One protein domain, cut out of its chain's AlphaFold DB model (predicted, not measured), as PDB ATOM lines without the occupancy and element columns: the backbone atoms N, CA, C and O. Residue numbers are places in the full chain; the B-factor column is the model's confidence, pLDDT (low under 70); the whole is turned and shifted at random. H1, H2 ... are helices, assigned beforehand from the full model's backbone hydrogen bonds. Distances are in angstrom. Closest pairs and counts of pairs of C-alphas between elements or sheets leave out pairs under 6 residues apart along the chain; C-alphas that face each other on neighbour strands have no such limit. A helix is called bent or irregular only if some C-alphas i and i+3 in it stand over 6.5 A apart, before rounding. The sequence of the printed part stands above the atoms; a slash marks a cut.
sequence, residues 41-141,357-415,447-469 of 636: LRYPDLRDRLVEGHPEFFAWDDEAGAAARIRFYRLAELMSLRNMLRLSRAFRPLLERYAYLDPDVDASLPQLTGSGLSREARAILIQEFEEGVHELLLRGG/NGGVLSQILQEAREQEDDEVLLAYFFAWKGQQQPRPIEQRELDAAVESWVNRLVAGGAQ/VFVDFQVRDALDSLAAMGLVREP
ATOM      1  N   LEU A  41     135.636 187.640 138.982       91.94
ATOM      2  CA  LEU A  41     134.790 188.216 140.019       91.94
ATOM      3  C   LEU A  41     135.678 188.733 141.137       91.94
ATOM      4  O   LEU A  41     136.781 188.242 141.331       91.94
ATOM      5  N   ARG A  42     135.209 189.759 141.845       93.56
ATOM      6  CA  ARG A  42     135.872 190.157 143.080       93.56
ATOM      7  C   ARG A  42     135.385 189.273 144.206       93.56
ATOM      8  O   ARG A  42     134.197 188.959 144.253       93.56
ATOM      9  N   TYR A  43     136.251 189.009 145.171       95.44
ATOM     10  CA  TYR A  43     135.905 188.238 146.363       95.44
ATOM     11  C   TYR A  43     134.578 188.635 147.050       95.44
ATOM     12  O   TYR A  43     133.730 187.765 147.271       95.44
ATOM     13  N   PRO A  44     134.318 189.922 147.379       96.12
ATOM     14  CA  PRO A  44     133.042 190.317 147.980       96.12
ATOM     15  C   PRO A  44     131.849 190.087 147.047       96.12
ATOM     16  O   PRO A  44     130.806 189.630 147.509       96.12
ATOM     17  N   ASP A  45     132.012 190.338 145.746       96.12
ATOM     18  CA  ASP A  45     130.946 190.145 144.764       96.12
ATOM     19  C   ASP A  45     130.611 188.654 144.641       96.12
ATOM     20  O   ASP A  45     129.444 188.277 144.643       96.12
ATOM     21  N   LEU A  46     131.628 187.791 144.591       96.44
ATOM     22  CA  LEU A  46     131.474 186.340 144.561       96.44
ATOM     23  C   LEU A  46     130.724 185.833 145.796       96.44
ATOM     24  O   LEU A  46     129.749 185.093 145.679       96.44
ATOM     25  N   ARG A  47     131.148 186.278 146.979       96.62
ATOM     26  CA  ARG A  47     130.515 185.963 148.260       96.62
ATOM     27  C   ARG A  47     129.043 186.374 148.287       96.62
ATOM     28  O   ARG A  47     128.201 185.589 148.718       96.62
ATOM     29  N   ASP A  48     128.721 187.570 147.810       96.31
ATOM     30  CA  ASP A  48     127.346 188.068 147.786       96.31
ATOM     31  C   ASP A  48     126.505 187.324 146.733       96.31
ATOM     32  O   ASP A  48     125.369 186.941 147.008       96.31
ATOM     33  N   ARG A  49     127.089 186.982 145.577       96.31
ATOM     34  CA  ARG A  49     126.451 186.130 144.558       96.31
ATOM     35  C   ARG A  49     126.156 184.718 145.048       96.31
ATOM     36  O   ARG A  49     125.147 184.152 144.635       96.31
ATOM     37  N   LEU A  50     126.994 184.148 145.911       96.19
ATOM     38  CA  LEU A  50     126.720 182.853 146.540       96.19
ATOM     39  C   LEU A  50     125.513 182.936 147.479       96.19
ATOM     40  O   LEU A  50     124.676 182.038 147.476       96.19
ATOM     41  N   VAL A  51     125.380 184.033 148.228       96.00
ATOM     42  CA  VAL A  51     124.219 184.272 149.097       96.00
ATOM     43  C   VAL A  51     122.942 184.486 148.278       96.00
ATOM     44  O   VAL A  51     121.912 183.884 148.573       96.00
ATOM     45  N   GLU A  52     123.006 185.303 147.224       94.94
ATOM     46  CA  GLU A  52     121.878 185.564 146.319       94.94
ATOM     47  C   GLU A  52     121.448 184.322 145.529       94.94
ATOM     48  O   GLU A  52     120.259 184.097 145.315       94.94
ATOM     49  N   GLY A  53     122.418 183.533 145.065       94.38
ATOM     50  CA  GLY A  53     122.192 182.380 144.198       94.38
ATOM     51  C   GLY A  53     121.645 181.150 144.916       94.38
ATOM     52  O   GLY A  53     121.211 180.222 144.235       94.38
ATOM     53  N   HIS A  54     121.661 181.146 146.252       95.12
ATOM     54  CA  HIS A  54     121.286 179.999 147.079       95.12
ATOM     55  C   HIS A  54     120.319 180.371 148.220       95.12
ATOM     56  O   HIS A  54     120.649 180.237 149.407       95.12
ATOM     57  N   PRO A  55     119.103 180.852 147.891       95.50
ATOM     58  CA  PRO A  55     118.106 181.238 148.888       95.50
ATOM     59  C   PRO A  55     117.671 180.073 149.787       95.50
ATOM     60  O   PRO A  55     117.226 180.315 150.907       95.50
ATOM     61  N   GLU A  56     117.844 178.821 149.351       93.88
ATOM     62  CA  GLU A  56     117.578 177.619 150.148       93.88
ATOM     63  C   GLU A  56     118.428 177.535 151.425       93.88
ATOM     64  O   GLU A  56     118.005 176.918 152.400       93.88
ATOM     65  N   PHE A  57     119.603 178.176 151.442       92.00
ATOM     66  CA  PHE A  57     120.484 178.238 152.613       92.00
ATOM     67  C   PHE A  57     120.467 179.612 153.293       92.00
ATOM     68  O   PHE A  57     120.823 179.726 154.466       92.00
ATOM     69  N   PHE A  58     120.058 180.655 152.566       93.81
ATOM     70  CA  PHE A  58     120.183 182.052 152.987       93.81
ATOM     71  C   PHE A  58     118.878 182.849 152.868       93.81
ATOM     72  O   PHE A  58     118.906 184.015 152.467       93.81
ATOM     73  N   ALA A  59     117.745 182.248 153.237       92.69
ATOM     74  CA  ALA A  59     116.419 182.862 153.146       92.69
ATOM     75  C   ALA A  59     116.388 184.301 153.702       92.69
ATOM     76  O   ALA A  59     116.787 184.559 154.840       92.69
ATOM     77  N   TRP A  60     115.945 185.260 152.885       91.62
ATOM     78  CA  TRP A  60     115.929 186.684 153.251       91.62
ATOM     79  C   TRP A  60     114.860 187.017 154.286       91.62
ATOM     80  O   TRP A  60     115.106 187.861 155.145       91.62
ATOM     81  N   ASP A  61     113.743 186.297 154.234       94.44
ATOM     82  CA  ASP A  61     112.561 186.552 155.057       94.44
ATOM     83  C   ASP A  61     112.625 185.886 156.442       94.44
ATOM     84  O   ASP A  61     111.785 186.157 157.296       94.44
ATOM     85  N   ASP A  62     113.619 185.024 156.678       94.31
ATOM     86  CA  ASP A  62     113.764 184.251 157.912       94.31
ATOM     87  C   ASP A  62     114.922 184.781 158.776       94.31
ATOM     88  O   ASP A  62     116.033 185.034 158.291       94.31
ATOM     89  N   GLU A  63     114.687 184.898 160.084       95.06
ATOM     90  CA  GLU A  63     115.704 185.241 161.080       95.06
ATOM     91  C   GLU A  63     116.836 184.200 161.091       95.06
ATOM     92  O   GLU A  63     118.017 184.555 161.178       95.06
ATOM     93  N   ALA A  64     116.508 182.915 160.900       92.12
ATOM     94  CA  ALA A  64     117.518 181.865 160.792       92.12
ATOM     95  C   ALA A  64     118.394 182.041 159.540       92.12
ATOM     96  O   ALA A  64     119.615 181.844 159.604       92.12
ATOM     97  N   GLY A  65     117.802 182.483 158.426       92.81
ATOM     98  CA  GLY A  65     118.522 182.831 157.203       92.81
ATOM     99  C   GLY A  65     119.430 184.049 157.389       92.81
ATOM    100  O   GLY A  65     120.583 184.031 156.956       92.81
ATOM    101  N   ALA A  66     118.974 185.076 158.116       94.44
ATOM    102  CA  ALA A  66     119.806 186.223 158.488       94.44
ATOM    103  C   ALA A  66     121.017 185.812 159.340       94.44
ATOM    104  O   ALA A  66     122.150 186.205 159.041       94.44
ATOM    105  N   ALA A  67     120.811 184.957 160.344       94.44
ATOM    106  CA  ALA A  67     121.896 184.409 161.152       94.44
ATOM    107  C   ALA A  67     122.874 183.564 160.313       94.44
ATOM    108  O   ALA A  67     124.090 183.647 160.507       94.44
ATOM    109  N   ALA A  68     122.373 182.780 159.351       92.75
ATOM    110  CA  ALA A  68     123.203 182.006 158.430       92.75
ATOM    111  C   ALA A  68     124.078 182.904 157.540       92.75
ATOM    112  O   ALA A  68     125.276 182.639 157.425       92.75
ATOM    113  N   ARG A  69     123.529 183.999 156.994       95.19
ATOM    114  CA  ARG A  69     124.297 184.989 156.216       95.19
ATOM    115  C   ARG A  69     125.428 185.605 157.036       95.19
ATOM    116  O   ARG A  69     126.564 185.639 156.577       95.19
ATOM    117  N   ILE A  70     125.148 186.032 158.270       96.06
ATOM    118  CA  ILE A  70     126.163 186.622 159.161       96.06
ATOM    119  C   ILE A  70     127.286 185.619 159.456       96.06
ATOM    120  O   ILE A  70     128.465 185.970 159.375       96.06
ATOM    121  N   ARG A  71     126.940 184.360 159.766       94.25
ATOM    122  CA  ARG A  71     127.932 183.296 159.997       94.25
ATOM    123  C   ARG A  71     128.775 183.026 158.753       94.25
ATOM    124  O   ARG A  71     129.993 182.923 158.868       94.25
ATOM    125  N   PHE A  72     128.147 182.960 157.581       94.88
ATOM    126  CA  PHE A  72     128.841 182.749 156.315       94.88
ATOM    127  C   PHE A  72     129.796 183.900 155.985       94.88
ATOM    128  O   PHE A  72     130.953 183.654 155.653       94.88
ATOM    129  N   TYR A  73     129.370 185.152 156.158       96.25
ATOM    130  CA  TYR A  73     130.235 186.312 155.943       96.25
ATOM    131  C   TYR A  73     131.434 186.341 156.888       96.25
ATOM    132  O   TYR A  73     132.550 186.595 156.438       96.25
ATOM    133  N   ARG A  74     131.229 186.017 158.168       96.44
ATOM    134  CA  ARG A  74     132.326 185.911 159.138       96.44
ATOM    135  C   ARG A  74     133.301 184.796 158.765       96.44
ATOM    136  O   ARG A  74     134.509 184.980 158.864       96.44
ATOM    137  N   LEU A  75     132.796 183.649 158.316       93.94
ATOM    138  CA  LEU A  75     133.647 182.560 157.849       93.94
ATOM    139  C   LEU A  75     134.467 182.972 156.621       93.94
ATOM    140  O   LEU A  75     135.678 182.767 156.607       93.94
ATOM    141  N   ALA A  76     133.825 183.578 155.623       95.50
ATOM    142  CA  ALA A  76     134.491 184.085 154.430       95.50
ATOM    143  C   ALA A  76     135.604 185.089 154.796       95.50
ATOM    144  O   ALA A  76     136.708 185.038 154.255       95.50
ATOM    145  N   GLU A  77     135.367 185.976 155.759       96.00
ATOM    146  CA  GLU A  77     136.389 186.900 156.256       96.00
ATOM    147  C   GLU A  77     137.580 186.165 156.897       96.00
ATOM    148  O   GLU A  77     138.735 186.439 156.560       96.00
ATOM    149  N   LEU A  78     137.314 185.179 157.761       95.00
ATOM    150  CA  LEU A  78     138.358 184.366 158.395       95.00
ATOM    151  C   LEU A  78     139.183 183.573 157.372       95.00
ATOM    152  O   LEU A  78     140.401 183.451 157.524       95.00
ATOM    153  N   MET A  79     138.543 183.057 156.318       92.44
ATOM    154  CA  MET A  79     139.226 182.356 155.227       92.44
ATOM    155  C   MET A  79     140.165 183.286 154.458       92.44
ATOM    156  O   MET A  79     141.344 182.957 154.309       92.44
ATOM    157  N   SER A  80     139.687 184.471 154.064       93.81
ATOM    158  CA  SER A  80     140.525 185.461 153.372       93.81
ATOM    159  C   SER A  80     141.693 185.931 154.245       93.81
ATOM    160  O   SER A  80     142.817 186.082 153.762       93.81
ATOM    161  N   LEU A  81     141.486 186.103 155.557       95.62
ATOM    162  CA  LEU A  81     142.560 186.472 156.485       95.62
ATOM    163  C   LEU A  81     143.622 185.368 156.602       95.62
ATOM    164  O   LEU A  81     144.823 185.647 156.540       95.62
ATOM    165  N   ARG A  82     143.199 184.103 156.723       93.31
ATOM    166  CA  ARG A  82     144.109 182.947 156.740       93.31
ATOM    167  C   ARG A  82     144.948 182.883 155.462       93.31
ATOM    168  O   ARG A  82     146.168 182.718 155.546       93.31
ATOM    169  N   ASN A  83     144.317 183.028 154.301       90.62
ATOM    170  CA  ASN A  83     144.991 183.000 153.005       90.62
ATOM    171  C   ASN A  83     145.955 184.179 152.841       90.62
ATOM    172  O   ASN A  83     147.109 183.970 152.465       90.62
ATOM    173  N   MET A  84     145.543 185.395 153.225       92.56
ATOM    174  CA  MET A  84     146.411 186.577 153.244       92.56
ATOM    175  C   MET A  84     147.702 186.307 154.025       92.56
ATOM    176  O   MET A  84     148.796 186.579 153.525       92.56
ATOM    177  N   LEU A  85     147.594 185.757 155.239       93.25
ATOM    178  CA  LEU A  85     148.752 185.444 156.080       93.25
ATOM    179  C   LEU A  85     149.634 184.353 155.461       93.25
ATOM    180  O   LEU A  85     150.863 184.477 155.478       93.25
ATOM    181  N   ARG A  86     149.024 183.303 154.893       91.00
ATOM    182  CA  ARG A  86     149.734 182.209 154.210       91.00
ATOM    183  C   ARG A  86     150.551 182.734 153.030       91.00
ATOM    184  O   ARG A  86     151.757 182.495 152.979       91.00
ATOM    185  N   LEU A  87     149.916 183.486 152.136       89.81
ATOM    186  CA  LEU A  87     150.546 184.058 150.946       89.81
ATOM    187  C   LEU A  87     151.615 185.084 151.300       89.81
ATOM    188  O   LEU A  87     152.734 185.005 150.802       89.81
ATOM    189  N   SER A  88     151.324 185.992 152.233       91.38
ATOM    190  CA  SER A  88     152.303 186.985 152.685       91.38
ATOM    191  C   SER A  88     153.550 186.316 153.265       91.38
ATOM    192  O   SER A  88     154.665 186.779 153.042       91.38
ATOM    193  N   ARG A  89     153.391 185.198 153.986       93.19
ATOM    194  CA  ARG A  89     154.519 184.417 154.506       93.19
ATOM    195  C   ARG A  89     155.277 183.679 153.402       93.19
ATOM    196  O   ARG A  89     156.504 183.630 153.465       93.19
ATOM    197  N   ALA A  90     154.574 183.112 152.423       89.81
ATOM    198  CA  ALA A  90     155.180 182.399 151.300       89.81
ATOM    199  C   ALA A  90     155.990 183.335 150.386       89.81
ATOM    200  O   ALA A  90     157.091 182.980 149.968       89.81
ATOM    201  N   PHE A  91     155.487 184.550 150.148       92.62
ATOM    202  CA  PHE A  91     156.059 185.500 149.191       92.62
ATOM    203  C   PHE A  91     156.916 186.603 149.808       92.62
ATOM    204  O   PHE A  91     157.626 187.293 149.082       92.62
ATOM    205  N   ARG A  92     156.964 186.740 151.137       94.25
ATOM    206  CA  ARG A  92     157.927 187.642 151.788       94.25
ATOM    207  C   ARG A  92     159.378 187.395 151.338       94.25
ATOM    208  O   ARG A  92     160.016 188.369 150.955       94.25
ATOM    209  N   PRO A  93     159.886 186.147 151.268       94.12
ATOM    210  CA  PRO A  93     161.226 185.895 150.743       94.12
ATOM    211  C   PRO A  93     161.401 186.338 149.287       94.12
ATOM    212  O   PRO A  93     162.509 186.642 148.871       94.12
ATOM    213  N   LEU A  94     160.341 186.345 148.473       93.12
ATOM    214  CA  LEU A  94     160.415 186.845 147.099       93.12
ATOM    215  C   LEU A  94     160.639 188.363 147.084       93.12
ATOM    216  O   LEU A  94     161.524 188.840 146.377       93.12
ATOM    217  N   LEU A  95     159.886 189.100 147.905       91.56
ATOM    218  CA  LEU A  95     160.015 190.554 148.044       91.56
ATOM    219  C   LEU A  95     161.370 190.955 148.646       91.56
ATOM    220  O   LEU A  95     162.004 191.889 148.166       91.56
ATOM    221  N   GLU A  96     161.852 190.214 149.646       91.50
ATOM    222  CA  GLU A  96     163.182 190.422 150.233       91.50
ATOM    223  C   GLU A  96     164.293 190.224 149.194       91.50
ATOM    224  O   GLU A  96     165.218 191.028 149.123       91.50
ATOM    225  N   ARG A  97     164.192 189.197 148.338       91.12
ATOM    226  CA  ARG A  97     165.143 188.993 147.230       91.12
ATOM    227  C   ARG A  97     165.052 190.101 146.187       91.12
ATOM    228  O   ARG A  97     166.089 190.535 145.691       91.12
ATOM    229  N   TYR A  98     163.839 190.554 145.871       90.56
ATOM    230  CA  TYR A  98     163.628 191.654 144.935       90.56
ATOM    231  C   TYR A  98     164.292 192.944 145.413       90.56
ATOM    232  O   TYR A  98     164.907 193.622 144.603       90.56
ATOM    233  N   ALA A  99     164.270 193.239 146.716       88.94
ATOM    234  CA  ALA A  99     164.906 194.437 147.265       88.94
ATOM    235  C   ALA A  99     166.410 194.547 146.926       88.94
ATOM    236  O   ALA A  99     166.926 195.651 146.780       88.94
ATOM    237  N   TYR A 100     167.109 193.418 146.743       87.38
ATOM    238  CA  TYR A 100     168.511 193.382 146.294       87.38
ATOM    239  C   TYR A 100     168.686 193.473 144.767       87.38
ATOM    240  O   TYR A 100     169.799 193.675 144.283       87.38
ATOM    241  N   LEU A 101     167.618 193.230 144.007       86.25
ATOM    242  CA  LEU A 101     167.591 193.230 142.541       86.25
ATOM    243  C   LEU A 101     166.934 194.487 141.960       86.25
ATOM    244  O   LEU A 101     167.003 194.678 140.745       86.25
ATOM    245  N   ASP A 102     166.301 195.301 142.801       84.94
ATOM    246  CA  ASP A 102     165.537 196.468 142.396       84.94
ATOM    247  C   ASP A 102     166.467 197.539 141.803       84.94
ATOM    248  O   ASP A 102     167.330 198.062 142.515       84.94
ATOM    249  N   PRO A 103     166.340 197.861 140.505       77.50
ATOM    250  CA  PRO A 103     167.136 198.922 139.894       77.50
ATOM    251  C   PRO A 103     166.732 200.321 140.356       77.50
ATOM    252  O   PRO A 103     167.529 201.246 140.227       77.50
ATOM    253  N   ASP A 104     165.502 200.473 140.855       78.38
ATOM    254  CA  ASP A 104     164.917 201.767 141.201       78.38
ATOM    255  C   ASP A 104     165.277 202.170 142.640       78.38
ATOM    256  O   ASP A 104     164.978 203.278 143.089       78.38
ATOM    257  N   VAL A 105     165.931 201.275 143.387       78.38
ATOM    258  CA  VAL A 105     166.421 201.568 144.730       78.38
ATOM    259  C   VAL A 105     167.646 202.475 144.623       78.38
ATOM    260  O   VAL A 105     168.785 202.022 144.514       78.38
ATOM    261  N   ASP A 106     167.404 203.776 144.773       67.38
ATOM    262  CA  ASP A 106     168.415 204.816 145.006       67.38
ATOM    263  C   ASP A 106     169.033 204.706 146.421       67.38
ATOM    264  O   ASP A 106     169.298 205.703 147.101       67.38
ATOM    265  N   ALA A 107     169.245 203.488 146.934       60.47
ATOM    266  CA  ALA A 107     169.902 203.316 148.220       60.47
ATOM    267  C   ALA A 107     171.388 203.646 148.067       60.47
ATOM    268  O   ALA A 107     172.176 202.883 147.508       60.47
ATOM    269  N   SER A 108     171.785 204.759 148.675       54.00
ATOM    270  CA  SER A 108     173.169 205.219 148.828       54.00
ATOM    271  C   SER A 108     174.062 204.283 149.657       54.00
ATOM    272  O   SER A 108     175.217 204.613 149.913       54.00
ATOM    273  N   LEU A 109     173.558 203.116 150.073       63.06
ATOM    274  CA  LEU A 109     174.295 202.085 150.795       63.06
ATOM    275  C   LEU A 109     174.604 200.908 149.850       63.06
ATOM    276  O   LEU A 109     173.765 200.019 149.687       63.06
ATOM    277  N   PRO A 110     175.827 200.831 149.279       60.69
ATOM    278  CA  PRO A 110     176.246 199.770 148.354       60.69
ATOM    279  C   PRO A 110     176.091 198.350 148.915       60.69
ATOM    280  O   PRO A 110     175.978 197.375 148.171       60.69
ATOM    281  N   GLN A 111     176.078 198.231 150.245       62.41
ATOM    282  CA  GLN A 111     175.905 196.971 150.963       62.41
ATOM    283  C   GLN A 111     174.493 196.386 150.792       62.41
ATOM    284  O   GLN A 111     174.327 195.172 150.888       62.41
ATOM    285  N   LEU A 112     173.492 197.226 150.506       60.34
ATOM    286  CA  LEU A 112     172.103 196.809 150.299       60.34
ATOM    287  C   LEU A 112     171.779 196.550 148.823       60.34
ATOM    288  O   LEU A 112     170.917 195.733 148.530       60.34
ATOM    289  N   THR A 113     172.504 197.160 147.881       61.81
ATOM    290  CA  THR A 113     172.205 197.088 146.437       61.81
ATOM    291  C   THR A 113     172.751 195.834 145.743       61.81
ATOM    292  O   THR A 113     172.934 195.802 144.527       61.81
ATOM    293  N   GLY A 114     173.098 194.790 146.506       65.62
ATOM    294  CA  GLY A 114     173.654 193.542 145.968       65.62
ATOM    295  C   GLY A 114     174.998 193.705 145.242       65.62
ATOM    296  O   GLY A 114     175.520 192.732 144.700       65.62
ATOM    297  N   SER A 115     175.586 194.907 145.239       72.12
ATOM    298  CA  SER A 115     176.823 195.224 144.516       72.12
ATOM    299  C   SER A 115     178.041 194.479 145.074       72.12
ATOM    300  O   SER A 115     178.971 194.171 144.332       72.12
ATOM    301  N   GLY A 116     177.997 194.109 146.359       77.75
ATOM    302  CA  GLY A 116     178.989 193.257 147.019       77.75
ATOM    303  C   GLY A 116     178.785 191.747 146.830       77.75
ATOM    304  O   GLY A 116     179.601 190.967 147.318       77.75
ATOM    305  N   LEU A 117     177.715 191.298 146.160       83.50
ATOM    306  CA  LEU A 117     177.484 189.869 145.936       83.50
ATOM    307  C   LEU A 117     178.421 189.334 144.849       83.50
ATOM    308  O   LEU A 117     178.543 189.909 143.765       83.50
ATOM    309  N   SER A 118     179.020 188.165 145.103       89.00
ATOM    310  CA  SER A 118     179.698 187.392 144.056       89.00
ATOM    311  C   SER A 118     178.758 187.168 142.866       89.00
ATOM    312  O   SER A 118     177.548 186.982 143.038       89.00
ATOM    313  N   ARG A 119     179.319 187.128 141.650       84.81
ATOM    314  CA  ARG A 119     178.570 186.836 140.414       84.81
ATOM    315  C   ARG A 119     177.734 185.560 140.535       84.81
ATOM    316  O   ARG A 119     176.607 185.533 140.049       84.81
ATOM    317  N   GLU A 120     178.254 184.545 141.220       89.81
ATOM    318  CA  GLU A 120     177.552 183.282 141.470       89.81
ATOM    319  C   GLU A 120     176.378 183.454 142.439       89.81
ATOM    320  O   GLU A 120     175.269 183.008 142.151       89.81
ATOM    321  N   ALA A 121     176.589 184.160 143.555       90.25
ATOM    322  CA  ALA A 121     175.539 184.430 144.538       90.25
ATOM    323  C   ALA A 121     174.390 185.239 143.920       90.25
ATOM    324  O   ALA A 121     173.220 184.922 144.130       90.25
ATOM    325  N   ARG A 122     174.716 186.234 143.086       86.94
ATOM    326  CA  ARG A 122     173.720 187.013 142.343       86.94
ATOM    327  C   ARG A 122     172.968 186.162 141.319       86.94
ATOM    328  O   ARG A 122     171.763 186.335 141.172       86.94
ATOM    329  N   ALA A 123     173.640 185.245 140.622       87.44
ATOM    330  CA  ALA A 123     172.980 184.337 139.683       87.44
ATOM    331  C   ALA A 123     171.983 183.405 140.393       87.44
ATOM    332  O   ALA A 123     170.871 183.225 139.900       87.44
ATOM    333  N   ILE A 124     172.345 182.879 141.570       91.44
ATOM    334  CA  ILE A 124     171.446 182.077 142.412       91.44
ATOM    335  C   ILE A 124     170.252 182.919 142.874       91.44
ATOM    336  O   ILE A 124     169.117 182.475 142.749       91.44
ATOM    337  N   LEU A 125     170.494 184.143 143.352       91.19
ATOM    338  CA  LEU A 125     169.441 185.057 143.798       91.19
ATOM    339  C   LEU A 125     168.431 185.363 142.683       91.19
ATOM    340  O   LEU A 125     167.227 185.310 142.914       91.19
ATOM    341  N   ILE A 126     168.928 185.654 141.476       89.38
ATOM    342  CA  ILE A 126     168.100 185.890 140.288       89.38
ATOM    343  C   ILE A 126     167.284 184.646 139.957       89.38
ATOM    344  O   ILE A 126     166.086 184.764 139.735       89.38
ATOM    345  N   GLN A 127     167.906 183.465 139.951       91.25
ATOM    346  CA  GLN A 127     167.199 182.220 139.667       91.25
ATOM    347  C   GLN A 127     166.083 181.960 140.691       91.25
ATOM    348  O   GLN A 127     164.959 181.666 140.303       91.25
ATOM    349  N   GLU A 128     166.366 182.101 141.990       93.06
ATOM    350  CA  GLU A 128     165.357 181.923 143.042       93.06
ATOM    351  C   GLU A 128     164.227 182.954 142.943       93.06
ATOM    352  O   GLU A 128     163.070 182.640 143.224       93.06
ATOM    353  N   PHE A 129     164.549 184.189 142.552       92.56
ATOM    354  CA  PHE A 129     163.550 185.218 142.300       92.56
ATOM    355  C   PHE A 129     162.689 184.877 141.073       92.56
ATOM    356  O   PHE A 129     161.468 184.928 141.170       92.56
ATOM    357  N   GLU A 130     163.290 184.474 139.949       91.38
ATOM    358  CA  GLU A 130     162.568 184.049 138.740       91.38
ATOM    359  C   GLU A 130     161.624 182.873 139.028       91.38
ATOM    360  O   GLU A 130     160.471 182.892 138.600       91.38
ATOM    361  N   GLU A 131     162.091 181.874 139.779       93.38
ATOM    362  CA  GLU A 131     161.283 180.725 140.204       93.38
ATOM    363  C   GLU A 131     160.112 181.159 141.098       93.38
ATOM    364  O   GLU A 131     158.984 180.708 140.894       93.38
ATOM    365  N   GLY A 132     160.340 182.075 142.043       94.00
ATOM    366  CA  GLY A 132     159.276 182.577 142.910       94.00
ATOM    367  C   GLY A 132     158.264 183.479 142.192       94.00
ATOM    368  O   GLY A 132     157.075 183.389 142.486       94.00
ATOM    369  N   VAL A 133     158.690 184.301 141.223       93.69
ATOM    370  CA  VAL A 133     157.769 185.067 140.357       93.69
ATOM    371  C   VAL A 133     156.950 184.126 139.479       93.69
ATOM    372  O   VAL A 133     155.751 184.333 139.325       93.69
ATOM    373  N   HIS A 134     157.576 183.087 138.924       94.19
ATOM    374  CA  HIS A 134     156.879 182.069 138.142       94.19
ATOM    375  C   HIS A 134     155.794 181.375 138.977       94.19
ATOM    376  O   HIS A 134     154.645 181.325 138.552       94.19
ATOM    377  N   GLU A 135     156.119 180.917 140.190       93.00
ATOM    378  CA  GLU A 135     155.129 180.317 141.094       93.00
ATOM    379  C   GLU A 135     154.006 181.303 141.450       93.00
ATOM    380  O   GLU A 135     152.832 180.932 141.440       93.00
ATOM    381  N   LEU A 136     154.351 182.565 141.721       93.12
ATOM    382  CA  LEU A 136     153.373 183.602 142.033       93.12
ATOM    383  C   LEU A 136     152.394 183.840 140.873       93.12
ATOM    384  O   LEU A 136     151.191 183.953 141.094       93.12
ATOM    385  N   LEU A 137     152.905 183.904 139.642       93.56
ATOM    386  CA  LEU A 137     152.099 184.076 138.435       93.56
ATOM    387  C   LEU A 137     151.180 182.872 138.202       93.56
ATOM    388  O   LEU A 137     149.994 183.070 137.952       93.56
ATOM    389  N   LEU A 138     151.681 181.644 138.364       92.25
ATOM    390  CA  LEU A 138     150.853 180.439 138.248       92.25
ATOM    391  C   LEU A 138     149.705 180.434 139.267       92.25
ATOM    392  O   LEU A 138     148.571 180.144 138.902       92.25
ATOM    393  N   ARG A 139     149.969 180.814 140.526       90.75
ATOM    394  CA  ARG A 139     148.917 180.980 141.552       90.75
ATOM    395  C   ARG A 139     147.939 182.112 141.229       90.75
ATOM    396  O   ARG A 139     146.787 182.066 141.628       90.75
ATOM    397  N   GLY A 140     148.388 183.130 140.496       91.75
ATOM    398  CA  GLY A 140     147.548 184.212 139.973       91.75
ATOM    399  C   GLY A 140     146.670 183.836 138.779       91.75
ATOM    400  O   GLY A 140     146.020 184.732 138.221       91.75
ATOM    401  N   GLY A 141     146.679 182.566 138.361       90.88
ATOM    402  CA  GLY A 141     145.963 182.081 137.183       90.88
ATOM    403  C   GLY A 141     146.610 182.502 135.863       90.88
ATOM    404  O   GLY A 141     145.941 182.539 134.834       90.88
ATOM    405  N   ASN A 357     158.226 198.227 138.977       86.00
ATOM    406  CA  ASN A 357     158.446 196.790 139.166       86.00
ATOM    407  C   ASN A 357     157.888 196.271 140.507       86.00
ATOM    408  O   ASN A 357     157.244 195.221 140.544       86.00
ATOM    409  N   GLY A 358     158.101 197.011 141.602       86.88
ATOM    410  CA  GLY A 358     157.584 196.651 142.926       86.88
ATOM    411  C   GLY A 358     156.053 196.685 142.996       86.88
ATOM    412  O   GLY A 358     155.431 195.803 143.588       86.88
ATOM    413  N   GLY A 359     155.440 197.657 142.327       87.19
ATOM    414  CA  GLY A 359     154.003 197.828 142.180       87.19
ATOM    415  C   GLY A 359     153.392 196.674 141.397       87.19
ATOM    416  O   GLY A 359     152.456 196.042 141.889       87.19
ATOM    417  N   VAL A 360     154.008 196.274 140.277       87.12
ATOM    418  CA  VAL A 360     153.588 195.086 139.517       87.12
ATOM    419  C   VAL A 360     153.668 193.817 140.370       87.12
ATOM    420  O   VAL A 360     152.706 193.051 140.387       87.12
ATOM    421  N   LEU A 361     154.753 193.595 141.123       90.75
ATOM    422  CA  LEU A 361     154.852 192.441 142.029       90.75
ATOM    423  C   LEU A 361     153.763 192.457 143.108       90.75
ATOM    424  O   LEU A 361     153.139 191.427 143.368       90.75
ATOM    425  N   SER A 362     153.502 193.619 143.712       90.56
ATOM    426  CA  SER A 362     152.455 193.774 144.726       90.56
ATOM    427  C   SER A 362     151.056 193.526 144.149       90.56
ATOM    428  O   SER A 362     150.226 192.877 144.786       90.56
ATOM    429  N   GLN A 363     150.820 193.958 142.909       89.81
ATOM    430  CA  GLN A 363     149.571 193.738 142.195       89.81
ATOM    431  C   GLN A 363     149.380 192.260 141.849       89.81
ATOM    432  O   GLN A 363     148.306 191.725 142.108       89.81
ATOM    433  N   ILE A 364     150.398 191.585 141.303       91.00
ATOM    434  CA  ILE A 364     150.325 190.142 141.015       91.00
ATOM    435  C   ILE A 364     150.069 189.369 142.313       91.00
ATOM    436  O   ILE A 364     149.240 188.465 142.324       91.00
ATOM    437  N   LEU A 365     150.712 189.752 143.422       93.25
ATOM    438  CA  LEU A 365     150.471 189.140 144.728       93.25
ATOM    439  C   LEU A 365     149.032 189.324 145.210       93.25
ATOM    440  O   LEU A 365     148.419 188.369 145.684       93.25
ATOM    441  N   GLN A 366     148.486 190.531 145.077       93.12
ATOM    442  CA  GLN A 366     147.100 190.801 145.445       93.12
ATOM    443  C   GLN A 366     146.117 190.009 144.573       93.12
ATOM    444  O   GLN A 366     145.095 189.553 145.074       93.12
ATOM    445  N   GLU A 367     146.431 189.803 143.297       91.75
ATOM    446  CA  GLU A 367     145.600 188.995 142.404       91.75
ATOM    447  C   GLU A 367     145.699 187.502 142.668       91.75
ATOM    448  O   GLU A 367     144.674 186.831 142.654       91.75
ATOM    449  N   ALA A 368     146.898 186.982 142.929       93.00
ATOM    450  CA  ALA A 368     147.072 185.602 143.374       93.00
ATOM    451  C   ALA A 368     146.289 185.346 144.660       93.00
ATOM    452  O   ALA A 368     145.626 184.324 144.792       93.00
ATOM    453  N   ARG A 369     146.282 186.318 145.576       94.56
ATOM    454  CA  ARG A 369     145.444 186.255 146.767       94.56
ATOM    455  C   ARG A 369     143.957 186.242 146.450       94.56
ATOM    456  O   ARG A 369     143.250 185.421 147.015       94.56
ATOM    457  N   GLU A 370     143.485 187.157 145.611       94.31
ATOM    458  CA  GLU A 370     142.066 187.226 145.259       94.31
ATOM    459  C   GLU A 370     141.599 185.919 144.605       94.31
ATOM    460  O   GLU A 370     140.564 185.392 144.989       94.31
ATOM    461  N   GLN A 371     142.412 185.328 143.724       93.38
ATOM    462  CA  GLN A 371     142.114 184.021 143.133       93.38
ATOM    463  C   GLN A 371     142.121 182.882 144.156       93.38
ATOM    464  O   GLN A 371     141.172 182.105 144.188       93.38
ATOM    465  N   GLU A 372     143.120 182.798 145.041       93.19
ATOM    466  CA  GLU A 372     143.115 181.778 146.100       93.19
ATOM    467  C   GLU A 372     141.910 181.936 147.050       93.19
ATOM    468  O   GLU A 372     141.346 180.942 147.508       93.19
ATOM    469  N   ASP A 373     141.505 183.173 147.357       94.88
ATOM    470  CA  ASP A 373     140.331 183.474 148.183       94.88
ATOM    471  C   ASP A 373     139.035 183.022 147.489       94.88
ATOM    472  O   ASP A 373     138.209 182.352 148.117       94.88
ATOM    473  N   ASP A 374     138.885 183.312 146.194       95.00
ATOM    474  CA  ASP A 374     137.744 182.889 145.381       95.00
ATOM    475  C   ASP A 374     137.652 181.361 145.277       95.00
ATOM    476  O   ASP A 374     136.585 180.777 145.498       95.00
ATOM    477  N   GLU A 375     138.777 180.694 145.002       94.25
ATOM    478  CA  GLU A 375     138.845 179.237 144.899       94.25
ATOM    479  C   GLU A 375     138.525 178.541 146.218       94.25
ATOM    480  O   GLU A 375     137.724 177.602 146.247       94.25
ATOM    481  N   VAL A 376     139.109 179.010 147.324       93.62
ATOM    482  CA  VAL A 376     138.848 178.454 148.657       93.62
ATOM    483  C   VAL A 376     137.385 178.645 149.041       93.62
ATOM    484  O   VAL A 376     136.771 177.708 149.559       93.62
ATOM    485  N   LEU A 377     136.817 179.827 148.787       95.25
ATOM    486  CA  LEU A 377     135.427 180.118 149.122       95.25
ATOM    487  C   LEU A 377     134.466 179.235 148.325       95.25
ATOM    488  O   LEU A 377     133.552 178.654 148.912       95.25
ATOM    489  N   LEU A 378     134.686 179.092 147.015       95.56
ATOM    490  CA  LEU A 378     133.878 178.225 146.157       95.56
ATOM    491  C   LEU A 378     133.998 176.764 146.570       95.56
ATOM    492  O   LEU A 378     132.986 176.106 146.811       95.56
ATOM    493  N   ALA A 379     135.223 176.263 146.717       93.88
ATOM    494  CA  ALA A 379     135.453 174.875 147.081       93.88
ATOM    495  C   ALA A 379     134.818 174.542 148.443       93.88
ATOM    496  O   ALA A 379     134.142 173.521 148.584       93.88
ATOM    497  N   TYR A 380     134.949 175.435 149.429       92.69
ATOM    498  CA  TYR A 380     134.300 175.273 150.728       92.69
ATOM    499  C   TYR A 380     132.776 175.324 150.630       92.69
ATOM    500  O   TYR A 380     132.097 174.450 151.166       92.69
ATOM    501  N   PHE A 381     132.224 176.328 149.947       94.88
ATOM    502  CA  PHE A 381     130.781 176.502 149.836       94.88
ATOM    503  C   PHE A 381     130.114 175.282 149.189       94.88
ATOM    504  O   PHE A 381     129.117 174.773 149.705       94.88
ATOM    505  N   PHE A 382     130.694 174.773 148.098       93.75
ATOM    506  CA  PHE A 382     130.168 173.612 147.383       93.75
ATOM    507  C   PHE A 382     130.353 172.294 148.144       93.75
ATOM    508  O   PHE A 382     129.520 171.399 147.977       93.75
ATOM    509  N   ALA A 383     131.376 172.185 148.997       91.25
ATOM    510  CA  ALA A 383     131.531 171.066 149.925       91.25
ATOM    511  C   ALA A 383     130.542 171.135 151.104       91.25
ATOM    512  O   ALA A 383     130.057 170.106 151.570       91.25
ATOM    513  N   TRP A 384     130.227 172.342 151.583       90.88
ATOM    514  CA  TRP A 384     129.335 172.560 152.719       90.88
ATOM    515  C   TRP A 384     127.850 172.420 152.354       90.88
ATOM    516  O   TRP A 384     127.159 171.627 152.990       90.88
ATOM    517  N   LYS A 385     127.342 173.179 151.365       87.06
ATOM    518  CA  LYS A 385     125.924 173.215 150.912       87.06
ATOM    519  C   LYS A 385     124.879 173.021 152.032       87.06
ATOM    520  O   LYS A 385     123.951 172.223 151.896       87.06
ATOM    521  N   GLY A 386     125.058 173.694 153.171       78.19
ATOM    522  CA  GLY A 386     124.133 173.623 154.309       78.19
ATOM    523  C   GLY A 386     124.081 172.281 155.056       78.19
ATOM    524  O   GLY A 386     123.253 172.118 155.951       78.19
ATOM    525  N   GLN A 387     124.937 171.311 154.731       81.94
ATOM    526  CA  GLN A 387     124.970 170.012 155.400       81.94
ATOM    527  C   GLN A 387     125.690 170.125 156.749       81.94
ATOM    528  O   GLN A 387     126.804 170.638 156.831       81.94
ATOM    529  N   GLN A 388     125.079 169.595 157.816       77.62
ATOM    530  CA  GLN A 388     125.714 169.527 159.143       77.62
ATOM    531  C   GLN A 388     126.969 168.639 159.143       77.62
ATOM    532  O   GLN A 388     127.904 168.880 159.900       77.62
ATOM    533  N   GLN A 389     126.986 167.615 158.286       80.75
ATOM    534  CA  GLN A 389     128.142 166.758 158.045       80.75
ATOM    535  C   GLN A 389     128.474 166.802 156.552       80.75
ATOM    536  O   GLN A 389     127.817 166.101 155.774       80.75
ATOM    537  N   PRO A 390     129.443 167.635 156.135       79.69
ATOM    538  CA  PRO A 390     129.853 167.704 154.742       79.69
ATOM    539  C   PRO A 390     130.359 166.335 154.288       79.69
ATOM    540  O   PRO A 390     131.219 165.718 154.923       79.69
ATOM    541  N   ARG A 391     129.782 165.827 153.199       80.81
ATOM    542  CA  ARG A 391     130.236 164.575 152.596       80.81
ATOM    543  C   ARG A 391     131.520 164.831 151.812       80.81
ATOM    544  O   ARG A 391     131.609 165.853 151.141       80.81
ATOM    545  N   PRO A 392     132.486 163.902 151.839       85.56
ATOM    546  CA  PRO A 392     133.655 164.009 150.984       85.56
ATOM    547  C   PRO A 392     133.223 163.928 149.517       85.56
ATOM    548  O   PRO A 392     132.648 162.919 149.104       85.56
ATOM    549  N   ILE A 393     133.501 164.985 148.757       89.75
ATOM    550  CA  ILE A 393     133.229 165.083 147.316       89.75
ATOM    551  C   ILE A 393     134.520 164.749 146.555       89.75
ATOM    552  O   ILE A 393     135.619 165.064 147.020       89.75
ATOM    553  N   GLU A 394     134.405 164.073 145.409       92.19
ATOM    554  CA  GLU A 394     135.549 163.867 144.517       92.19
ATOM    555  C   GLU A 394     135.949 165.198 143.868       92.19
ATOM    556  O   GLU A 394     135.091 165.951 143.415       92.19
ATOM    557  N   GLN A 395     137.253 165.468 143.769       88.44
ATOM    558  CA  GLN A 395     137.778 166.702 143.173       88.44
ATOM    559  C   GLN A 395     137.132 167.033 141.816       88.44
ATOM    560  O   GLN A 395     136.644 168.136 141.628       88.44
ATOM    561  N   ARG A 396     137.032 166.057 140.905       91.06
ATOM    562  CA  ARG A 396     136.443 166.268 139.571       91.06
ATOM    563  C   ARG A 396     134.972 166.680 139.608       91.06
ATOM    564  O   ARG A 396     134.527 167.442 138.757       91.06
ATOM    565  N   GLU A 397     134.212 166.146 140.561       93.00
ATOM    566  CA  GLU A 397     132.799 166.493 140.737       93.00
ATOM    567  C   GLU A 397     132.659 167.904 141.319       93.00
ATOM    568  O   GLU A 397     131.791 168.666 140.886       93.00
ATOM    569  N   LEU A 398     133.539 168.267 142.260       92.19
ATOM    570  CA  LEU A 398     133.611 169.612 142.819       92.19
ATOM    571  C   LEU A 398     133.959 170.639 141.736       92.19
ATOM    572  O   LEU A 398     133.237 171.627 141.599       92.19
ATOM    573  N   ASP A 399     134.992 170.365 140.937       92.69
ATOM    574  CA  ASP A 399     135.447 171.242 139.858       92.69
ATOM    575  C   ASP A 399     134.323 171.459 138.837       92.69
ATOM    576  O   ASP A 399     133.893 172.590 138.613       92.69
ATOM    577  N   ALA A 400     133.715 170.379 138.331       93.06
ATOM    578  CA  ALA A 400     132.607 170.471 137.379       93.06
ATOM    579  C   ALA A 400     131.393 171.239 137.942       93.06
ATOM    580  O   ALA A 400     130.732 171.998 137.221       93.06
ATOM    581  N   ALA A 401     131.076 171.065 139.230       94.00
ATOM    582  CA  ALA A 401     129.983 171.786 139.872       94.00
ATOM    583  C   ALA A 401     130.268 173.294 139.941       94.00
ATOM    584  O   ALA A 401     129.390 174.088 139.573       94.00
ATOM    585  N   VAL A 402     131.481 173.672 140.359       94.56
ATOM    586  CA  VAL A 402     131.928 175.065 140.461       94.56
ATOM    587  C   VAL A 402     131.997 175.713 139.082       94.56
ATOM    588  O   VAL A 402     131.350 176.739 138.873       94.56
ATOM    589  N   GLU A 403     132.672 175.093 138.113       93.44
ATOM    590  CA  GLU A 403     132.778 175.591 136.736       93.44
ATOM    591  C   GLU A 403     131.401 175.818 136.121       93.44
ATOM    592  O   GLU A 403     131.131 176.871 135.540       93.44
ATOM    593  N   SER A 404     130.478 174.861 136.285       94.19
ATOM    594  CA  SER A 404     129.122 175.006 135.752       94.19
ATOM    595  C   SER A 404     128.413 176.231 136.333       94.19
ATOM    596  O   SER A 404     127.671 176.913 135.622       94.19
ATOM    597  N   TRP A 405     128.620 176.516 137.620       94.88
ATOM    598  CA  TRP A 405     127.995 177.635 138.311       94.88
ATOM    599  C   TRP A 405     128.637 178.966 137.919       94.88
ATOM    600  O   TRP A 405     127.912 179.885 137.536       94.88
ATOM    601  N   VAL A 406     129.971 179.047 137.910       93.81
ATOM    602  CA  VAL A 406     130.718 180.242 137.492       93.81
ATOM    603  C   VAL A 406     130.406 180.587 136.036       93.81
ATOM    604  O   VAL A 406     130.071 181.731 135.737       93.81
ATOM    605  N   ASN A 407     130.395 179.602 135.134       92.19
ATOM    606  CA  ASN A 407     130.068 179.820 133.724       92.19
ATOM    607  C   ASN A 407     128.629 180.335 133.540       92.19
ATOM    608  O   ASN A 407     128.394 181.228 132.724       92.19
ATOM    609  N   ARG A 408     127.657 179.843 134.328       92.88
ATOM    610  CA  ARG A 408     126.287 180.397 134.335       92.88
ATOM    611  C   ARG A 408     126.254 181.830 134.858       92.88
ATOM    612  O   ARG A 408     125.526 182.652 134.303       92.88
ATOM    613  N   LEU A 409     127.027 182.134 135.897       91.62
ATOM    614  CA  LEU A 409     127.096 183.466 136.491       91.62
ATOM    615  C   LEU A 409     127.699 184.488 135.515       91.62
ATOM    616  O   LEU A 409     127.115 185.552 135.302       91.62
ATOM    617  N   VAL A 410     128.812 184.140 134.864       88.38
ATOM    618  CA  VAL A 410     129.481 184.984 133.862       88.38
ATOM    619  C   VAL A 410     128.592 185.172 132.626       88.38
ATOM    620  O   VAL A 410     128.393 186.303 132.175       88.38
ATOM    621  N   ALA A 411     127.965 184.101 132.127       87.69
ATOM    622  CA  ALA A 411     127.032 184.183 131.003       87.69
ATOM    623  C   ALA A 411     125.771 185.008 131.334       87.69
ATOM    624  O   ALA A 411     125.288 185.771 130.495       87.69
ATOM    625  N   GLY A 412     125.246 184.887 132.558       85.69
ATOM    626  CA  GLY A 412     124.086 185.647 133.031       85.69
ATOM    627  C   GLY A 412     124.388 187.133 133.250       85.69
ATOM    628  O   GLY A 412     123.542 187.983 132.964       85.69
ATOM    629  N   GLY A 413     125.604 187.465 133.694       75.06
ATOM    630  CA  GLY A 413     126.078 188.845 133.814       75.06
ATOM    631  C   GLY A 413     126.138 189.568 132.465       75.06
ATOM    632  O   GLY A 413     125.706 190.717 132.369       75.06
ATOM    633  N   ALA A 414     126.566 188.874 131.405       60.81
ATOM    634  CA  ALA A 414     126.628 189.431 130.051       60.81
ATOM    635  C   ALA A 414     125.250 189.853 129.499       60.81
ATOM    636  O   ALA A 414     125.170 190.783 128.699       60.81
ATOM    637  N   GLN A 415     124.159 189.222 129.947       57.62
ATOM    638  CA  GLN A 415     122.797 189.577 129.526       57.62
ATOM    639  C   GLN A 415     122.194 190.758 130.299       57.62
ATOM    640  O   GLN A 415     121.247 191.376 129.817       57.62
ATOM    641  N   VAL A 447     133.303 183.345 127.880       65.00
ATOM    642  CA  VAL A 447     134.428 183.085 128.779       65.00
ATOM    643  C   VAL A 447     134.116 181.777 129.496       65.00
ATOM    644  O   VAL A 447     133.129 181.704 130.231       65.00
ATOM    645  N   PHE A 448     134.905 180.744 129.224       71.75
ATOM    646  CA  PHE A 448     134.872 179.498 129.982       71.75
ATOM    647  C   PHE A 448     135.904 179.601 131.094       71.75
ATOM    648  O   PHE A 448     137.026 180.004 130.820       71.75
ATOM    649  N   VAL A 449     135.529 179.260 132.322       75.38
ATOM    650  CA  VAL A 449     136.460 179.185 133.452       75.38
ATOM    651  C   VAL A 449     136.829 177.716 133.688       75.38
ATOM    652  O   VAL A 449     135.916 176.903 133.829       75.38
ATOM    653  N   ASP A 450     138.127 177.392 133.687       72.88
ATOM    654  CA  ASP A 450     138.691 176.099 134.144       72.88
ATOM    655  C   ASP A 450     139.095 176.306 135.609       72.88
ATOM    656  O   ASP A 450     139.806 177.254 135.950       72.88
ATOM    657  N   PHE A 451     138.514 175.509 136.500       75.25
ATOM    658  CA  PHE A 451     138.674 175.667 137.938       75.25
ATOM    659  C   PHE A 451     139.532 174.530 138.466       75.25
ATOM    660  O   PHE A 451     139.128 173.370 138.435       75.25
ATOM    661  N   GLN A 452     140.707 174.861 138.996       71.25
ATOM    662  CA  GLN A 452     141.615 173.863 139.547       71.25
ATOM    663  C   GLN A 452     141.895 174.147 141.010       71.25
ATOM    664  O   GLN A 452     142.781 174.923 141.352       71.25
ATOM    665  N   VAL A 453     141.201 173.426 141.887       67.25
ATOM    666  CA  VAL A 453     141.474 173.448 143.326       67.25
ATOM    667  C   VAL A 453     142.830 172.773 143.568       67.25
ATOM    668  O   VAL A 453     142.891 171.580 143.830       67.25
ATOM    669  N   ARG A 454     143.957 173.475 143.432       66.94
ATOM    670  CA  ARG A 454     145.279 172.876 143.718       66.94
ATOM    671  C   ARG A 454     145.661 173.058 145.179       66.94
ATOM    672  O   ARG A 454     145.847 172.082 145.896       66.94
ATOM    673  N   ASP A 455     145.654 174.297 145.657       65.69
ATOM    674  CA  ASP A 455     146.162 174.638 146.995       65.69
ATOM    675  C   ASP A 455     145.057 174.738 148.057       65.69
ATOM    676  O   ASP A 455     145.307 174.663 149.270       65.69
ATOM    677  N   ALA A 456     143.817 174.924 147.608       65.56
ATOM    678  CA  ALA A 456     142.633 174.847 148.449       65.56
ATOM    679  C   ALA A 456     142.355 173.393 148.879       65.56
ATOM    680  O   ALA A 456     141.865 173.177 149.990       65.56
ATOM    681  N   LEU A 457     142.763 172.394 148.084       70.56
ATOM    682  CA  LEU A 457     142.614 170.981 148.436       70.56
ATOM    683  C   LEU A 457     143.468 170.585 149.620       70.56
ATOM    684  O   LEU A 457     142.937 169.929 150.501       70.56
ATOM    685  N   ASP A 458     144.717 171.034 149.717       72.19
ATOM    686  CA  ASP A 458     145.543 170.750 150.896       72.19
ATOM    687  C   ASP A 458     144.868 171.255 152.179       72.19
ATOM    688  O   ASP A 458     144.885 170.600 153.222       72.19
ATOM    689  N   SER A 459     144.202 172.413 152.095       69.75
ATOM    690  CA  SER A 459     143.435 172.966 153.212       69.75
ATOM    691  C   SER A 459     142.177 172.153 153.513       69.75
ATOM    692  O   SER A 459     141.892 171.877 154.676       69.75
ATOM    693  N   LEU A 460     141.418 171.774 152.485       74.12
ATOM    694  CA  LEU A 460     140.180 171.009 152.632       74.12
ATOM    695  C   LEU A 460     140.445 169.561 153.062       74.12
ATOM    696  O   LEU A 460     139.721 169.029 153.898       74.12
ATOM    697  N   ALA A 461     141.505 168.942 152.555       75.88
ATOM    698  CA  ALA A 461     141.976 167.616 152.923       75.88
ATOM    699  C   ALA A 461     142.480 167.596 154.370       75.88
ATOM    700  O   ALA A 461     142.127 166.685 155.115       75.88
ATOM    701  N   ALA A 462     143.203 168.632 154.816       72.56
ATOM    702  CA  ALA A 462     143.561 168.792 156.228       72.56
ATOM    703  C   ALA A 462     142.327 168.923 157.142       72.56
ATOM    704  O   ALA A 462     142.376 168.523 158.303       72.56
ATOM    705  N   MET A 463     141.209 169.437 156.616       69.75
ATOM    706  CA  MET A 463     139.910 169.479 157.301       69.75
ATOM    707  C   MET A 463     139.066 168.203 157.105       69.75
ATOM    708  O   MET A 463     137.967 168.114 157.644       69.75
ATOM    709  N   GLY A 464     139.552 167.214 156.344       72.19
ATOM    710  CA  GLY A 464     138.839 165.965 156.049       72.19
ATOM    711  C   GLY A 464     137.674 166.100 155.058       72.19
ATOM    712  O   GLY A 464     136.874 165.174 154.936       72.19
ATOM    713  N   LEU A 465     137.567 167.233 154.356       74.75
ATOM    714  CA  LEU A 465     136.445 167.565 153.470       74.75
ATOM    715  C   LEU A 465     136.605 167.027 152.045       74.75
ATOM    716  O   LEU A 465     135.608 166.825 151.358       74.75
ATOM    717  N   VAL A 466     137.836 166.776 151.591       76.00
ATOM    718  CA  VAL A 466     138.104 166.240 150.248       76.00
ATOM    719  C   VAL A 466     138.965 164.986 150.337       76.00
ATOM    720  O   VAL A 466     139.889 164.901 151.146       76.00
ATOM    721  N   ARG A 467     138.643 163.992 149.504       73.81
ATOM    722  CA  ARG A 467     139.448 162.781 149.323       73.81
ATOM    723  C   ARG A 467     140.274 162.927 148.055       73.81
ATOM    724  O   ARG A 467     139.705 163.046 146.973       73.81
ATOM    725  N   GLU A 468     141.596 162.867 148.183       68.06
ATOM    726  CA  GLU A 468     142.454 162.755 147.005       68.06
ATOM    727  C   GLU A 468     142.113 161.472 146.229       68.06
ATOM    728  O   GLU A 468     141.887 160.415 146.843       68.06
ATOM    729  N   PRO A 469     142.093 161.523 144.885       60.31
ATOM    730  CA  PRO A 469     141.965 160.322 144.081       60.31
ATOM    731  C   PRO A 469     143.144 159.404 144.410       60.31
ATOM    732  O   PRO A 469     144.300 159.710 144.118       60.31
TER     733      PRO A 469
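What this domain is: This is residues 41 to 141, 357 to 415 and 447 to 469 of the 636 residues of an uncharacterized protein of Raphidocelis subcapitata (UniProt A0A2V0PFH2). Four long or middling helices make an elongated bundle, H1, H2, H3 and H4 side by side at slants, with H4 through the middle and H2 along most of the length. H1 packs on H4 towards one end of the bundle and H3 packs on H4 towards the other, while residues 398 to 402 of H5 meet residues 378 to 383 of H4 in a corner and the short H6 packs on H4 too. The long link of residues 100 to 118 lies at the far end by H3. The printed part has 183 residues with six named helices, H1 to H6 in order, and no named strand: all helix. It is loose, with a radius of gyration of the C-alphas of 20.6 A and spans of 66 by 35 by 32 A.

Where its parts are: H1 is residues 43 to 53, from C-alpha 43 at (135.905, 188.238, 146.363). H2, residues 63 to 99, is the longest helix at 51.9 A; it is irregular, with C-alphas 90 and 93 7.0 A apart, and has a kink of 41 degrees near residue 91. H3, residues 119 to 139, measures 30.2 A. H4, residues 357 to 384, measures 40.2 A and begins at (158.446, 196.790, 139.166). H5, residues 395 to 415, measures 30.6 A. H6, residues 455 to 462, ends at (143.561, 168.792, 156.228).

How they stand to each other: The hub is H4, which touches five helices. It touches H1 with residues 370 to 377 alone, closest C-alphas Asp 374 and Tyr 43 at 5.7 A, at a shallow tilt of 23 degrees, the same way. H2 and H4 touch, closest C-alphas Ser 80 and Asp 373 at 5.6 A, at 35.0 degrees, only just a steep tilt, opposite ways. H3 touches H4 with residues 136 to 139 alone, closest C-alphas Arg 139 and Ala 368 at 5.3 A. H1 and H2 form a hairpin and only just touch, with 3 pairs of C-alphas within 8 A, the closest Val 51 and Arg 69 at 7.2 A. H2 and H3 form another, closest C-alphas Leu 94 and Phe 129 at 6.0 A. H5 touches H4, closest C-alphas Val 402 and Leu 378 at 6.8 A, at a steep tilt of 69 degrees, only just short of perpendicular. H6 touches H4, closest C-alphas Ala 456 and Val 376 at 5.2 A. H1 and H3 are apart. Residues 393 to 394 pair with 466 to 467, parallel. Every O i to N i+4 pair is within hydrogen-bond range in H1, H3 and H4; the counts are 31 of 33 in H2, 16 of 17 in H5 and 3 of 4 in H6.

The domain as a whole: The C-alphas farthest apart, of Asp 61 and Ser 118, are 68.0 A apart. Residues 142 to 356 and 416 to 446 are not printed; C-alphas 141 and 357 are 19.4 A apart across the first cut, and 415 and 447 13.3 A across the second. The link from H2 to H3 is long. The mean pLDDT of the printed part is 86.9; 20 residues are under 70, among them 106 to 114 and 453 to 456.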